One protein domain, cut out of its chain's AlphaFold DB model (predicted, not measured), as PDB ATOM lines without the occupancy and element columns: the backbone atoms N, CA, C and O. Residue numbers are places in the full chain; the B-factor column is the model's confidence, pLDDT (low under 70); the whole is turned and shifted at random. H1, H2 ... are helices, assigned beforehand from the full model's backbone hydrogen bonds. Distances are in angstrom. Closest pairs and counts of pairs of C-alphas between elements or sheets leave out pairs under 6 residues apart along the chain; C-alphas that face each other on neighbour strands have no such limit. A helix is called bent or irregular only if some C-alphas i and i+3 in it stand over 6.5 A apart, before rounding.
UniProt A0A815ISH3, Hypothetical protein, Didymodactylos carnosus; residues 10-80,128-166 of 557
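AT A GLANCE: This is residues 10 to 80 and 128 to 166 of the 557 residues of the protein "Hypothetical protein" of Didymodactylos carnosus (UniProt A0A815ISH3). Two long helices, H2 and H3, run side by side in opposite directions, and a shorter helix, H1, meets the first end of H2 at a corner, so that H1 and H2 make a V with H1 as an arm away from H3. The H2 and H3 pair is loosely joined, touching over part of its length, while residues 68 to 80 of H2 and residues 10 to 22 of H1 stick out free. The printed part has 110 residues, with three named helices in the order H1, H2, H3 and no named strand, and its class is all helix. The whole is extended, with a radius of gyration of the C-alphas of 22.7 A, and spans 77 by 36 by 19 A.

HOW THE PARTS SIT: H1, residues 10 to 29, is joined by a tight link of 3 residues to H2, residues 33 to 80. H1 and H2 only just touch, with 3 pairs of C-alphas within 8 A, and they touch only at the corner by their link, through residues 26 to 27 of H1 and 33 to 34 of H2. Their closest C-alphas, those of Asn 27 and Ser 34, are 5.3 A apart. Their lines stand at a steep tilt of 42 degrees, opposite ways. H3, residues 128 to 166, touches H2 with residues 146 to 158 alone, against residues 35 to 49 of H2. The closest C-alphas of H2 and H3, those of Ala 45 and Lys 150, are 6.2 A apart. Their lines stand at a shallow tilt of 2 degrees, opposite ways. H1 and H3 are apart. In H1 every O i to N i+4 pair is within hydrogen-bond range; in H2 43 of 44 are, and in H3 32 of 35.

IN THESE COORDINATES: H1 begins at C-alpha 10, at (12.963, -2.214, -20.944), and measures 29.3 A from first to last C-alpha. H2, the longest helix with 48 residues, measures 70.2 A and ends at C-alpha 80, at (71.160, 18.251, -15.625). H3 measures 55.2 A and ends at C-alpha 166, at (8.532, -15.943, 16.650). H3 is neither bent nor irregular, but only just: C-alphas 150 and 153 are 6.4 A apart.

THE WHOLE: The two C-alphas farthest apart are those of Thr 80 and Lys 166, at 78.3 A. Residues 81 to 127 are not printed, and across this cut C-alphas 80 and 128 are 24.9 A apart. Residues 129 to 134 of H3 also stand free. The mean pLDDT of the printed part is 70.1; 41 residues are under 70, among them residues 10 to 36 and 76 to 80, and the mean of H1 is 54.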
ATOM      1  N   THR A  10      14.183  -1.405 -21.091       54.25
ATOM      2  CA  THR A  10      12.963  -2.214 -20.944       54.25
ATOM      3  C   THR A  10      13.275  -3.659 -20.553       54.25
ATOM      4  O   THR A  10      12.589  -4.233 -19.705       54.25
ATOM      5  N   GLN A  11      14.355  -4.235 -21.096       54.12
ATOM      6  CA  GLN A  11      14.804  -5.585 -20.734       54.12
ATOM      7  C   GLN A  11      15.320  -5.672 -19.287       54.12
ATOM      8  O   GLN A  11      15.106  -6.683 -18.613       54.12
ATOM      9  N   SER A  12      15.947  -4.609 -18.775       59.69
ATOM     10  CA  SER A  12      16.432  -4.538 -17.390       59.69
ATOM     11  C   SER A  12      15.283  -4.542 -16.369       59.69
ATOM     12  O   SER A  12      15.311  -5.299 -15.395       59.69
ATOM     13  N   VAL A  13      14.225  -3.763 -16.630       57.28
ATOM     14  CA  VAL A  13      13.056  -3.648 -15.739       57.28
ATOM     15  C   VAL A  13      12.259  -4.954 -15.687       57.28
ATOM     16  O   VAL A  13      11.925  -5.433 -14.603       57.28
ATOM     17  N   LEU A  14      12.010  -5.581 -16.842       48.06
ATOM     18  CA  LEU A  14      11.328  -6.878 -16.912       48.06
ATOM     19  C   LEU A  14      12.096  -7.962 -16.149       48.06
ATOM     20  O   LEU A  14      11.502  -8.700 -15.365       48.06
ATOM     21  N   LYS A  15      13.426  -8.001 -16.289       54.09
ATOM     22  CA  LYS A  15      14.279  -8.950 -15.565       54.09
ATOM     23  C   LYS A  15      14.206  -8.760 -14.046       54.09
ATOM     24  O   LYS A  15      14.134  -9.752 -13.318       54.09
ATOM     25  N   GLN A  16      14.189  -7.520 -13.552       58.28
ATOM     26  CA  GLN A  16      14.055  -7.243 -12.116       58.28
ATOM     27  C   GLN A  16      12.696  -7.692 -11.561       58.28
ATOM     28  O   GLN A  16      12.652  -8.335 -10.511       58.28
ATOM     29  N   ILE A  17      11.604  -7.433 -12.286       51.09
ATOM     30  CA  ILE A  17      10.251  -7.839 -11.877       51.09
ATOM     31  C   ILE A  17      10.134  -9.367 -11.833       51.09
ATOM     32  O   ILE A  17       9.690  -9.924 -10.828       51.09
ATOM     33  N   THR A  18      10.585 -10.065 -12.880       45.56
ATOM     34  CA  THR A  18      10.542 -11.535 -12.934       45.56
ATOM     35  C   THR A  18      11.384 -12.168 -11.824       45.56
ATOM     36  O   THR A  18      10.945 -13.125 -11.186       45.56
ATOM     37  N   THR A  19      12.558 -11.600 -11.530       55.78
ATOM     38  CA  THR A  19      13.425 -12.072 -10.438       55.78
ATOM     39  C   THR A  19      12.762 -11.862  -9.073       55.78
ATOM     40  O   THR A  19      12.781 -12.769  -8.240       55.78
ATOM     41  N   GLY A  20      12.109 -10.715  -8.850       61.28
ATOM     42  CA  GLY A  20      11.372 -10.435  -7.614       61.28
ATOM     43  C   GLY A  20      10.212 -11.407  -7.371       61.28
ATOM     44  O   GLY A  20      10.071 -11.932  -6.267       61.28
ATOM     45  N   ILE A  21       9.428 -11.717  -8.410       52.47
ATOM     46  CA  ILE A  21       8.298 -12.659  -8.323       52.47
ATOM     47  C   ILE A  21       8.789 -14.083  -8.027       52.47
ATOM     48  O   ILE A  21       8.286 -14.731  -7.108       52.47
ATOM     49  N   MET A  22       9.800 -14.560  -8.760       46.84
ATOM     50  CA  MET A  22      10.371 -15.900  -8.563       46.84
ATOM     51  C   MET A  22      10.966 -16.064  -7.158       46.84
ATOM     52  O   MET A  22      10.737 -17.080  -6.503       46.84
ATOM     53  N   THR A  23      11.653 -15.035  -6.655       53.19
ATOM     54  CA  THR A  23      12.229 -15.026  -5.299       53.19
ATOM     55  C   THR A  23      11.140 -15.027  -4.223       53.19
ATOM     56  O   THR A  23      11.245 -15.753  -3.235       53.19
ATOM     57  N   GLY A  24      10.051 -14.275  -4.423       55.88
ATOM     58  CA  GLY A  24       8.898 -14.267  -3.518       55.88
ATOM     59  C   GLY A  24       8.211 -15.632  -3.414       55.88
ATOM     60  O   GLY A  24       7.931 -16.103  -2.311       55.88
ATOM     61  N   ILE A  25       8.005 -16.307  -4.550       53.44
ATOM     62  CA  ILE A  25       7.397 -17.647  -4.602       53.44
ATOM     63  C   ILE A  25       8.303 -18.689  -3.930       53.44
ATOM     64  O   ILE A  25       7.820 -19.515  -3.151       53.44
ATOM     65  N   ALA A  26       9.611 -18.644  -4.193       49.25
ATOM     66  CA  ALA A  26      10.572 -19.573  -3.606       49.25
ATOM     67  C   ALA A  26      10.669 -19.408  -2.075       49.25
ATOM     68  O   ALA A  26      10.633 -20.398  -1.342       49.25
ATOM     69  N   ASN A  27      10.676 -18.163  -1.584       51.09
ATOM     70  CA  ASN A  27      10.699 -17.854  -0.150       51.09
ATOM     71  C   ASN A  27       9.416 -18.264   0.592       51.09
ATOM     72  O   ASN A  27       9.481 -18.574   1.780       51.09
ATOM     73  N   GLN A  28       8.258 -18.280  -0.078       59.84
ATOM     74  CA  GLN A  28       7.001 -18.741   0.524       59.84
ATOM     75  C   GLN A  28       6.890 -20.268   0.587       59.84
ATOM     76  O   GLN A  28       6.319 -20.797   1.540       59.84
ATOM     77  N   LYS A  29       7.407 -20.984  -0.419       62.03
ATOM     78  CA  LYS A  29       7.242 -22.443  -0.526       62.03
ATOM     79  C   LYS A  29       8.306 -23.249   0.217       62.03
ATOM     80  O   LYS A  29       8.013 -24.365   0.634       62.03
ATOM     81  N   ILE A  30       9.508 -22.706   0.406       58.75
ATOM     82  CA  ILE A  30      10.619 -23.418   1.046       58.75
ATOM     83  C   ILE A  30      10.941 -22.728   2.374       58.75
ATOM     84  O   ILE A  30      11.613 -21.692   2.421       58.75
ATOM     85  N   LYS A  31      10.446 -23.300   3.482       59.25
ATOM     86  CA  LYS A  31      10.782 -22.837   4.839       59.25
ATOM     87  C   LYS A  31      12.306 -22.842   5.007       59.25
ATOM     88  O   LYS A  31      12.926 -23.892   4.926       59.25
ATOM     89  N   GLY A  32      12.887 -21.670   5.254       61.62
ATOM     90  CA  GLY A  32      14.330 -21.496   5.472       61.62
ATOM     91  C   GLY A  32      15.121 -20.989   4.261       61.62
ATOM     92  O   GLY A  32      16.238 -20.514   4.447       61.62
ATOM     93  N   LEU A  33      14.544 -20.976   3.051       67.88
ATOM     94  CA  LEU A  33      15.255 -20.509   1.852       67.88
ATOM     95  C   LEU A  33      15.633 -19.025   1.929       67.88
ATOM     96  O   LEU A  33      16.728 -18.659   1.520       67.88
ATOM     97  N   SER A  34      14.778 -18.177   2.516       66.12
ATOM     98  CA  SER A  34      15.098 -16.749   2.674       66.12
ATOM     99  C   SER A  34      16.334 -16.539   3.550       66.12
ATOM    100  O   SER A  34      17.138 -15.660   3.262       66.12
ATOM    101  N   SER A  35      16.505 -17.362   4.587       63.38
ATOM    102  CA  SER A  35      17.669 -17.310   5.473       63.38
ATOM    103  C   SER A  35      18.928 -17.805   4.758       63.38
ATOM    104  O   SER A  35      19.978 -17.186   4.874       63.38
ATOM    105  N   LEU A  36      18.814 -18.862   3.947       60.94
ATOM    106  CA  LEU A  36      19.897 -19.378   3.098       60.94
ATOM    107  C   LEU A  36      20.347 -18.368   2.030       60.94
ATOM    108  O   LEU A  36      21.546 -18.175   1.828       60.94
ATOM    109  N   LEU A  37      19.403 -17.685   1.379       70.06
ATOM    110  CA  LEU A  37      19.694 -16.632   0.402       70.06
ATOM    111  C   LEU A  37      20.376 -15.428   1.065       70.06
ATOM    112  O   LEU A  37      21.375 -14.942   0.545       70.06
ATOM    113  N   GLN A  38      19.914 -15.009   2.246       67.44
ATOM    114  CA  GLN A  38      20.550 -13.931   3.015       67.44
ATOM    115  C   GLN A  38      21.980 -14.287   3.451       67.44
ATOM    116  O   GLN A  38      22.871 -13.446   3.350       67.44
ATOM    117  N   ILE A  39      22.226 -15.533   3.877       65.56
ATOM    118  CA  ILE A  39      23.582 -16.026   4.176       65.56
ATOM    119  C   ILE A  39      24.444 -16.007   2.911       65.56
ATOM    120  O   ILE A  39      25.587 -15.560   2.952       65.56
ATOM    121  N   THR A  40      23.891 -16.429   1.774       69.44
ATOM    122  CA  THR A  40      24.607 -16.436   0.489       69.44
ATOM    123  C   THR A  40      24.988 -15.021   0.047       69.44
ATOM    124  O   THR A  40      26.112 -14.799  -0.396       69.44
ATOM    125  N   ASP A  41      24.088 -14.049   0.195       70.88
ATOM    126  CA  ASP A  41      24.360 -12.649  -0.140       70.88
ATOM    127  C   ASP A  41      25.384 -12.020   0.816       70.88
ATOM    128  O   ASP A  41      26.265 -11.282   0.372       70.88
ATOM    129  N   ALA A  42      25.343 -12.378   2.104       61.41
ATOM    130  CA  ALA A  42      26.373 -11.988   3.065       61.41
ATOM    131  C   ALA A  42      27.743 -12.593   2.710       61.41
ATOM    132  O   ALA A  42      28.751 -11.889   2.756       61.41
ATOM    133  N   MET A  43      27.791 -13.864   2.293       65.69
ATOM    134  CA  MET A  43      29.026 -14.516   1.842       65.69
ATOM    135  C   MET A  43      29.566 -13.909   0.545       65.69
ATOM    136  O   MET A  43      30.772 -13.710   0.437       65.69
ATOM    137  N   LYS A  44      28.702 -13.538  -0.409       75.06
ATOM    138  CA  LYS A  44      29.110 -12.796  -1.616       75.06
ATOM    139  C   LYS A  44      29.676 -11.422  -1.277       75.06
ATOM    140  O   LYS A  44      30.694 -11.034  -1.836       75.06
ATOM    141  N   ALA A  45      29.054 -10.694  -0.351       67.88
ATOM    142  CA  ALA A  45      29.580  -9.411   0.108       67.88
ATOM    143  C   ALA A  45      30.943  -9.563   0.804       67.88
ATOM    144  O   ALA A  45      31.810  -8.703   0.648       67.88
ATOM    145  N   LEU A  46      31.144 -10.661   1.541       63.50
ATOM    146  CA  LEU A  46      32.430 -11.004   2.141       63.50
ATOM    147  C   LEU A  46      33.485 -11.324   1.071       63.50
ATOM    148  O   LEU A  46      34.593 -10.804   1.151       63.50
ATOM    149  N   ASP A  47      33.123 -12.114   0.054       75.31
ATOM    150  CA  ASP A  47      33.985 -12.463  -1.083       75.31
ATOM    151  C   ASP A  47      34.413 -11.213  -1.878       75.31
ATOM    152  O   ASP A  47      35.597 -11.006  -2.153       75.31
ATOM    153  N   GLU A  48      33.468 -10.314  -2.170       74.31
ATOM    154  CA  GLU A  48      33.744  -9.017  -2.798       74.31
ATOM    155  C   GLU A  48      34.700  -8.165  -1.955       74.31
ATOM    156  O   GLU A  48      35.616  -7.549  -2.498       74.31
ATOM    157  N   LEU A  49      34.533  -8.152  -0.629       68.44
ATOM    158  CA  LEU A  49      35.434  -7.433   0.268       68.44
ATOM    159  C   LEU A  49      36.843  -8.047   0.255       68.44
ATOM    160  O   LEU A  49      37.828  -7.311   0.193       68.44
ATOM    161  N   THR A  50      36.949  -9.378   0.261       71.69
ATOM    162  CA  THR A  50      38.243 -10.074   0.194       71.69
ATOM    163  C   THR A  50      38.964  -9.884  -1.137       71.69
ATOM    164  O   THR A  50      40.191  -9.912  -1.145       71.69
ATOM    165  N   LYS A  51      38.244  -9.637  -2.239       80.06
ATOM    166  CA  LYS A  51      38.827  -9.307  -3.555       80.06
ATOM    167  C   LYS A  51      39.188  -7.828  -3.687       80.06
ATOM    168  O   LYS A  51      40.240  -7.497  -4.227       80.06
ATOM    169  N   PHE A  52      38.362  -6.944  -3.130       81.25
ATOM    170  CA  PHE A  52      38.588  -5.501  -3.164       81.25
ATOM    171  C   PHE A  52      39.894  -5.096  -2.469       81.25
ATOM    172  O   PHE A  52      40.620  -4.243  -2.975       81.25
ATOM    173  N   VAL A  53      40.206  -5.690  -1.312       76.50
ATOM    174  CA  VAL A  53      41.373  -5.280  -0.512       76.50
ATOM    175  C   VAL A  53      42.703  -5.487  -1.267       76.50
ATOM    176  O   VAL A  53      43.468  -4.525  -1.356       76.50
ATOM    177  N   PRO A  54      42.996  -6.662  -1.860       76.50
ATOM    178  CA  PRO A  54      44.187  -6.861  -2.687       76.50
ATOM    179  C   PRO A  54      44.257  -5.937  -3.908       76.50
ATOM    180  O   PRO A  54      45.294  -5.312  -4.125       76.50
ATOM    181  N   GLU A  55      43.166  -5.798  -4.672       78.56
ATOM    182  CA  GLU A  55      43.122  -4.934  -5.865       78.56
ATOM    183  C   GLU A  55      43.370  -3.463  -5.511       78.56
ATOM    184  O   GLU A  55      44.082  -2.739  -6.214       78.56
ATOM    185  N   PHE A  56      42.813  -3.017  -4.384       78.81
ATOM    186  CA  PHE A  56      43.046  -1.683  -3.860       78.81
ATOM    187  C   PHE A  56      44.519  -1.474  -3.482       78.81
ATOM    188  O   PHE A  56      45.111  -0.469  -3.877       78.81
ATOM    189  N   ILE A  57      45.129  -2.425  -2.761       77.00
ATOM    190  CA  ILE A  57      46.548  -2.364  -2.375       77.00
ATOM    191  C   ILE A  57      47.446  -2.346  -3.618       77.00
ATOM    192  O   ILE A  57      48.386  -1.552  -3.687       77.00
ATOM    193  N   GLU A  58      47.156  -3.177  -4.621       81.81
ATOM    194  CA  GLU A  58      47.924  -3.229  -5.865       81.81
ATOM    195  C   GLU A  58      47.852  -1.900  -6.627       81.81
ATOM    196  O   GLU A  58      48.884  -1.334  -6.998       81.81
ATOM    197  N   ASN A  59      46.647  -1.356  -6.810       74.44
ATOM    198  CA  ASN A  59      46.453  -0.072  -7.485       74.44
ATOM    199  C   ASN A  59      47.099   1.086  -6.719       74.44
ATOM    200  O   ASN A  59      47.693   1.976  -7.331       74.44
ATOM    201  N   PHE A  60      47.044   1.058  -5.388       75.38
ATOM    202  CA  PHE A  60      47.721   2.043  -4.552       75.38
ATOM    203  C   PHE A  60      49.243   1.992  -4.724       75.38
ATOM    204  O   PHE A  60      49.883   3.029  -4.907       75.38
ATOM    205  N   ASN A  61      49.822   0.791  -4.731       77.81
ATOM    206  CA  ASN A  61      51.255   0.608  -4.946       77.81
ATOM    207  C   ASN A  61      51.682   1.076  -6.345       77.81
ATOM    208  O   ASN A  61      52.701   1.757  -6.469       77.81
ATOM    209  N   LYS A  62      50.881   0.793  -7.385       81.88
ATOM    210  CA  LYS A  62      51.117   1.301  -8.749       81.88
ATOM    211  C   LYS A  62      51.118   2.830  -8.795       81.88
ATOM    212  O   LYS A  62      52.044   3.421  -9.347       81.88
ATOM    213  N   GLN A  63      50.140   3.482  -8.163       76.25
ATOM    214  CA  GLN A  63      50.089   4.947  -8.105       76.25
ATOM    215  C   GLN A  63      51.267   5.544  -7.321       76.25
ATOM    216  O   GLN A  63      51.839   6.542  -7.757       76.25
ATOM    217  N   GLN A  64      51.692   4.925  -6.212       78.31
ATOM    218  CA  GLN A  64      52.909   5.353  -5.509       78.31
ATOM    219  C   GLN A  64      54.158   5.249  -6.391       78.31
ATOM    220  O   GLN A  64      54.973   6.172  -6.413       78.31
ATOM    221  N   GLN A  65      54.322   4.143  -7.119       80.38
ATOM    222  CA  GLN A  65      55.462   3.951  -8.018       80.38
ATOM    223  C   GLN A  65      55.474   4.982  -9.147       80.38
ATOM    224  O   GLN A  65      56.534   5.527  -9.458       80.38
ATOM    225  N   GLN A  66      54.310   5.295  -9.715       80.94
ATOM    226  CA  GLN A  66      54.187   6.313 -10.752       80.94
ATOM    227  C   GLN A  66      54.610   7.695 -10.234       80.94
ATOM    228  O   GLN A  66      55.490   8.319 -10.827       80.94
ATOM    229  N   VAL A  67      54.095   8.126  -9.076       76.00
ATOM    230  CA  VAL A  67      54.475   9.411  -8.458       76.00
ATOM    231  C   VAL A  67      55.973   9.459  -8.139       76.00
ATOM    232  O   VAL A  67      56.631  10.470  -8.389       76.00
ATOM    233  N   ASN A  68      56.549   8.365  -7.636       76.94
ATOM    234  CA  ASN A  68      57.983   8.293  -7.345       76.94
ATOM    235  C   ASN A  68      58.845   8.371  -8.617       76.94
ATOM    236  O   ASN A  68      59.920   8.972  -8.592       76.94
ATOM    237  N   THR A  69      58.383   7.786  -9.723       82.50
ATOM    238  CA  THR A  69      59.085   7.813 -11.017       82.50
ATOM    239  C   THR A  69      59.024   9.205 -11.641       82.50
ATOM    240  O   THR A  69      60.053   9.743 -12.044       82.50
ATOM    241  N   GLU A  70      57.848   9.836 -11.630       78.56
ATOM    242  CA  GLU A  70      57.665  11.219 -12.081       78.56
ATOM    243  C   GLU A  70      58.526  12.190 -11.256       78.56
ATOM    244  O   GLU A  70      59.196  13.056 -11.814       78.56
ATOM    245  N   THR A  71      58.604  11.994  -9.936       72.12
ATOM    246  CA  THR A  71      59.440  12.830  -9.058       72.12
ATOM    247  C   THR A  71      60.933  12.644  -9.341       72.12
ATOM    248  O   THR A  71      61.670  13.628  -9.386       72.12
ATOM    249  N   LYS A  72      61.398  11.408  -9.578       76.94
ATOM    250  CA  LYS A  72      62.801  11.141  -9.941       76.94
ATOM    251  C   LYS A  72      63.184  11.798 -11.264       76.94
ATOM    252  O   LYS A  72      64.225  12.446 -11.311       76.94
ATOM    253  N   ASN A  73      62.330  11.689 -12.282       75.31
ATOM    254  CA  ASN A  73      62.590  12.254 -13.606       75.31
ATOM    255  C   ASN A  73      62.696  13.789 -13.566       75.31
ATOM    256  O   ASN A  73      63.611  14.360 -14.158       75.31
ATOM    257  N   VAL A  74      61.839  14.452 -12.782       73.50
ATOM    258  CA  VAL A  74      61.902  15.911 -12.574       73.50
ATOM    259  C   VAL A  74      63.195  16.328 -11.860       73.50
ATOM    260  O   VAL A  74      63.800  17.341 -12.216       73.50
ATOM    261  N   VAL A  75      63.667  15.552 -10.878       70.00
ATOM    262  CA  VAL A  75      64.928  15.841 -10.169       70.00
ATOM    263  C   VAL A  75      66.141  15.661 -11.090       70.00
ATOM    264  O   VAL A  75      67.051  16.493 -11.057       70.00
ATOM    265  N   THR A  76      66.160  14.639 -11.951       67.69
ATOM    266  CA  THR A  76      67.244  14.439 -12.929       67.69
ATOM    267  C   THR A  76      67.289  15.522 -14.005       67.69
ATOM    268  O   THR A  76      68.381  16.002 -14.311       67.69
ATOM    269  N   ASP A  77      66.145  15.986 -14.516       61.38
ATOM    270  CA  ASP A  77      66.116  17.088 -15.490       61.38
ATOM    271  C   ASP A  77      66.599  18.405 -14.871       61.38
ATOM    272  O   ASP A  77      67.398  19.126 -15.470       61.38
ATOM    273  N   THR A  78      66.203  18.686 -13.627       58.00
ATOM    274  CA  THR A  78      66.643  19.901 -12.921       58.00
ATOM    275  C   THR A  78      68.145  19.855 -12.607       58.00
ATOM    276  O   THR A  78      68.845  20.850 -12.769       58.00
ATOM    277  N   THR A  79      68.676  18.688 -12.226       60.16
ATOM    278  CA  THR A  79      70.113  18.514 -11.927       60.16
ATOM    279  C   THR A  79      70.975  18.616 -13.189       60.16
ATOM    280  O   THR A  79      72.083  19.152 -13.143       60.16
ATOM    281  N   THR A  80      70.463  18.152 -14.333       57.94
ATOM    282  CA  THR A  80      71.160  18.251 -15.625       57.94
ATOM    283  C   THR A  80      71.179  19.696 -16.122       57.94
ATOM    284  O   THR A  80      72.217  20.172 -16.563       57.94
ATOM    285  N   SER A 128      51.600  15.337  -1.551       78.00
ATOM    286  CA  SER A 128      51.368  13.924  -1.229       78.00
ATOM    287  C   SER A 128      50.292  13.763  -0.143       78.00
ATOM    288  O   SER A 128      49.545  12.789  -0.138       78.00
ATOM    289  N   GLU A 129      50.151  14.767   0.721       77.31
ATOM    290  CA  GLU A 129      49.132  14.876   1.757       77.31
ATOM    291  C   GLU A 129      47.709  15.071   1.208       77.31
ATOM    292  O   GLU A 129      46.783  14.394   1.657       77.31
ATOM    293  N   GLY A 130      47.525  15.899   0.172       78.12
ATOM    294  CA  GLY A 130      46.234  16.050  -0.511       78.12
ATOM    295  C   GLY A 130      45.766  14.752  -1.178       78.12
ATOM    296  O   GLY A 130      44.603  14.368  -1.057       78.12
ATOM    297  N   LEU A 131      46.692  14.022  -1.806       76.44
ATOM    298  CA  LEU A 131      46.425  12.702  -2.392       76.44
ATOM    299  C   LEU A 131      46.080  11.656  -1.323       76.44
ATOM    300  O   LEU A 131      45.084  10.948  -1.466       76.44
ATOM    301  N   ARG A 132      46.840  11.604  -0.220       75.81
ATOM    302  CA  ARG A 132      46.542  10.724   0.924       75.81
ATOM    303  C   ARG A 132      45.160  11.004   1.506       75.81
ATOM    304  O   ARG A 132      44.427  10.060   1.786       75.81
ATOM    305  N   LYS A 133      44.774  12.276   1.636       78.75
ATOM    306  CA  LYS A 133      43.465  12.674   2.170       78.75
ATOM    307  C   LYS A 133      42.312  12.268   1.254       78.75
ATOM    308  O   LYS A 133      41.325  11.720   1.741       78.75
ATOM    309  N   ILE A 134      42.436  12.490  -0.057       78.06
ATOM    310  CA  ILE A 134      41.409  12.089  -1.033       78.06
ATOM    311  C   ILE A 134      41.255  10.565  -1.032       78.06
ATOM    312  O   ILE A 134      40.134  10.058  -0.999       78.06
ATOM    313  N   LEU A 135      42.373   9.837  -0.992       75.38
ATOM    314  CA  LEU A 135      42.359   8.381  -0.996       75.38
ATOM    315  C   LEU A 135      41.754   7.809   0.292       75.38
ATOM    316  O   LEU A 135      40.843   6.991   0.220       75.38
ATOM    317  N   ALA A 136      42.197   8.279   1.461       75.50
ATOM    318  CA  ALA A 136      41.644   7.864   2.749       75.50
ATOM    319  C   ALA A 136      40.133   8.129   2.825       75.50
ATOM    320  O   ALA A 136      39.377   7.279   3.293       75.50
ATOM    321  N   THR A 137      39.681   9.268   2.290       79.25
ATOM    322  CA  THR A 137      38.254   9.608   2.219       79.25
ATOM    323  C   THR A 137      37.494   8.651   1.297       79.25
ATOM    324  O   THR A 137      36.451   8.134   1.685       79.25
ATOM    325  N   SER A 138      38.019   8.355   0.103       74.38
ATOM    326  CA  SER A 138      37.370   7.437  -0.844       74.38
ATOM    327  C   SER A 138      37.289   6.004  -0.303       74.38
ATOM    328  O   SER A 138      36.228   5.379  -0.368       74.38
ATOM    329  N   VAL A 139      38.369   5.505   0.311       79.31
ATOM    330  CA  VAL A 139      38.406   4.180   0.951       79.31
ATOM    331  C   VAL A 139      37.426   4.112   2.110       79.31
ATOM    332  O   VAL A 139      36.636   3.175   2.183       79.31
ATOM    333  N   SER A 140      37.432   5.118   2.989       81.25
ATOM    334  CA  SER A 140      36.527   5.161   4.135       81.25
ATOM    335  C   SER A 140      35.065   5.182   3.693       81.25
ATOM    336  O   SER A 140      34.274   4.408   4.223       81.25
ATOM    337  N   ILE A 141      34.705   5.987   2.687       81.56
ATOM    338  CA  ILE A 141      33.334   6.035   2.161       81.56
ATOM    339  C   ILE A 141      32.924   4.673   1.587       81.56
ATOM    340  O   ILE A 141      31.839   4.181   1.899       81.56
ATOM    341  N   ASN A 142      33.789   4.032   0.797       77.00
ATOM    342  CA  ASN A 142      33.477   2.739   0.188       77.00
ATOM    343  C   ASN A 142      33.370   1.615   1.228       77.00
ATOM    344  O   ASN A 142      32.407   0.850   1.193       77.00
ATOM    345  N   MET A 143      34.285   1.553   2.200       73.94
ATOM    346  CA  MET A 143      34.209   0.581   3.294       73.94
ATOM    347  C   MET A 143      32.968   0.809   4.163       73.94
ATOM    348  O   MET A 143      32.252  -0.147   4.454       73.94
ATOM    349  N   CYS A 144      32.650   2.059   4.515       75.19
ATOM    350  CA  CYS A 144      31.433   2.390   5.258       75.19
ATOM    351  C   CYS A 144      30.170   1.979   4.495       75.19
ATOM    352  O   CYS A 144      29.246   1.434   5.096       75.19
ATOM    353  N   ASN A 145      30.130   2.184   3.175       79.12
ATOM    354  CA  ASN A 145      29.001   1.770   2.344       79.12
ATOM    355  C   ASN A 145      28.853   0.245   2.281       79.12
ATOM    356  O   ASN A 145      27.731  -0.250   2.386       79.12
ATOM    357  N   ILE A 146      29.952  -0.505   2.153       76.75
ATOM    358  CA  ILE A 146      29.924  -1.976   2.158       76.75
ATOM    359  C   ILE A 146      29.464  -2.489   3.525       76.75
ATOM    360  O   ILE A 146      28.503  -3.251   3.602       76.75
ATOM    361  N   ILE A 147      30.083  -2.023   4.612       74.25
ATOM    362  CA  ILE A 147      29.747  -2.461   5.972       74.25
ATOM    363  C   ILE A 147      28.287  -2.140   6.292       74.25
ATOM    364  O   ILE A 147      27.536  -3.015   6.720       74.25
ATOM    365  N   LYS A 148      27.847  -0.904   6.042       81.31
ATOM    366  CA  LYS A 148      26.479  -0.489   6.351       81.31
ATOM    367  C   LYS A 148      25.460  -1.233   5.491       81.31
ATOM    368  O   LYS A 148      24.553  -1.859   6.030       81.31
ATOM    369  N   ASN A 149      25.599  -1.170   4.168       79.81
ATOM    370  CA  ASN A 149      24.529  -1.598   3.269       79.81
ATOM    371  C   ASN A 149      24.558  -3.098   2.976       79.81
ATOM    372  O   ASN A 149      23.497  -3.671   2.746       79.81
ATOM    373  N   LYS A 150      25.737  -3.733   2.984       78.75
ATOM    374  CA  LYS A 150      25.887  -5.151   2.623       78.75
ATOM    375  C   LYS A 150      26.043  -6.090   3.816       78.75
ATOM    376  O   LYS A 150      25.782  -7.275   3.655       78.75
ATOM    377  N   LEU A 151      26.433  -5.596   4.994       70.94
ATOM    378  CA  LEU A 151      26.587  -6.437   6.190       70.94
ATOM    379  C   LEU A 151      25.561  -6.094   7.269       70.94
ATOM    380  O   LEU A 151      24.751  -6.942   7.636       70.94
ATOM    381  N   ILE A 152      25.553  -4.850   7.755       75.00
ATOM    382  CA  ILE A 152      24.706  -4.467   8.890       75.00
ATOM    383  C   ILE A 152      23.225  -4.544   8.511       75.00
ATOM    384  O   ILE A 152      22.463  -5.196   9.219       75.00
ATOM    385  N   THR A 153      22.811  -3.928   7.398       82.25
ATOM    386  CA  THR A 153      21.392  -3.885   7.000       82.25
ATOM    387  C   THR A 153      20.775  -5.277   6.779       82.25
ATOM    388  O   THR A 153      19.698  -5.525   7.321       82.25
ATOM    389  N   PRO A 154      21.405  -6.224   6.052       78.56
ATOM    390  CA  PRO A 154      20.841  -7.568   5.905       78.56
ATOM    391  C   PRO A 154      20.749  -8.331   7.230       78.56
ATOM    392  O   PRO A 154      19.740  -8.992   7.485       78.56
ATOM    393  N   VAL A 155      21.757  -8.212   8.101       69.62
ATOM    394  CA  VAL A 155      21.763  -8.882   9.411       69.62
ATOM    395  C   VAL A 155      20.672  -8.320  10.323       69.62
ATOM    396  O   VAL A 155      19.934  -9.094  10.935       69.62
ATOM    397  N   THR A 156      20.507  -6.995  10.384       72.00
ATOM    398  CA  THR A 156      19.453  -6.370  11.198       72.00
ATOM    399  C   THR A 156      18.061  -6.712  10.677       72.00
ATOM    400  O   THR A 156      17.207  -7.090  11.477       72.00
ATOM    401  N   HIS A 157      17.838  -6.684   9.359       76.25
ATOM    402  CA  HIS A 157      16.575  -7.135   8.767       76.25
ATOM    403  C   HIS A 157      16.275  -8.600   9.092       76.25
ATOM    404  O   HIS A 157      15.165  -8.919   9.503       76.25
ATOM    405  N   THR A 158      17.271  -9.484   8.986       76.25
ATOM    406  CA  THR A 158      17.106 -10.914   9.295       76.25
ATOM    407  C   THR A 158      16.755 -11.133  10.768       76.25
ATOM    408  O   THR A 158      15.856 -11.915  11.082       76.25
ATOM    409  N   GLY A 159      17.427 -10.419  11.676       74.69
ATOM    410  CA  GLY A 159      17.139 -10.472  13.109       74.69
ATOM    411  C   GLY A 159      15.725  -9.991  13.442       74.69
ATOM    412  O   GLY A 159      15.009 -10.659  14.191       74.69
ATOM    413  N   ILE A 160      15.294  -8.876  12.840       78.56
ATOM    414  CA  ILE A 160      13.935  -8.337  12.993       78.56
ATOM    415  C   ILE A 160      12.896  -9.322  12.441       78.56
ATOM    416  O   ILE A 160      11.936  -9.643  13.138       78.56
ATOM    417  N   ASP A 161      13.102  -9.857  11.237       74.44
ATOM    418  CA  ASP A 161      12.181 -10.809  10.606       74.44
ATOM    419  C   ASP A 161      12.052 -12.107  11.410       74.44
ATOM    420  O   ASP A 161      10.962 -12.677  11.511       74.44
ATOM    421  N   TYR A 162      13.155 -12.599  11.981       74.25
ATOM    422  CA  TYR A 162      13.147 -13.777  12.842       74.25
ATOM    423  C   TYR A 162      12.396 -13.512  14.152       74.25
ATOM    424  O   TYR A 162      11.532 -14.305  14.541       74.25
ATOM    425  N   GLY A 163      12.679 -12.379  14.807       77.62
ATOM    426  CA  GLY A 163      11.979 -11.953  16.017       77.62
ATOM    427  C   GLY A 163      10.475 -11.811  15.785       77.62
ATOM    428  O   GLY A 163       9.679 -12.406  16.513       77.62
ATOM    429  N   MET A 164      10.084 -11.121  14.709       72.38
ATOM    430  CA  MET A 164       8.682 -10.952  14.328       72.38
ATOM    431  C   MET A 164       8.000 -12.291  14.059       72.38
ATOM    432  O   MET A 164       6.913 -12.505  14.583       72.38
ATOM    433  N   ARG A 165       8.640 -13.220  13.332       72.25
ATOM    434  CA  ARG A 165       8.093 -14.567  13.082       72.25
ATOM    435  C   ARG A 165       7.850 -15.362  14.362       72.25
ATOM    436  O   ARG A 165       6.837 -16.054  14.456       72.25
ATOM    437  N   LYS A 166       8.750 -15.287  15.349       72.69
ATOM    438  CA  LYS A 166       8.532 -15.943  16.650       72.69
ATOM    439  C   LYS A 166       7.357 -15.328  17.405       72.69
ATOM    440  O   LYS A 166       6.553 -16.069  17.967       72.69
TER     441      LYS A 166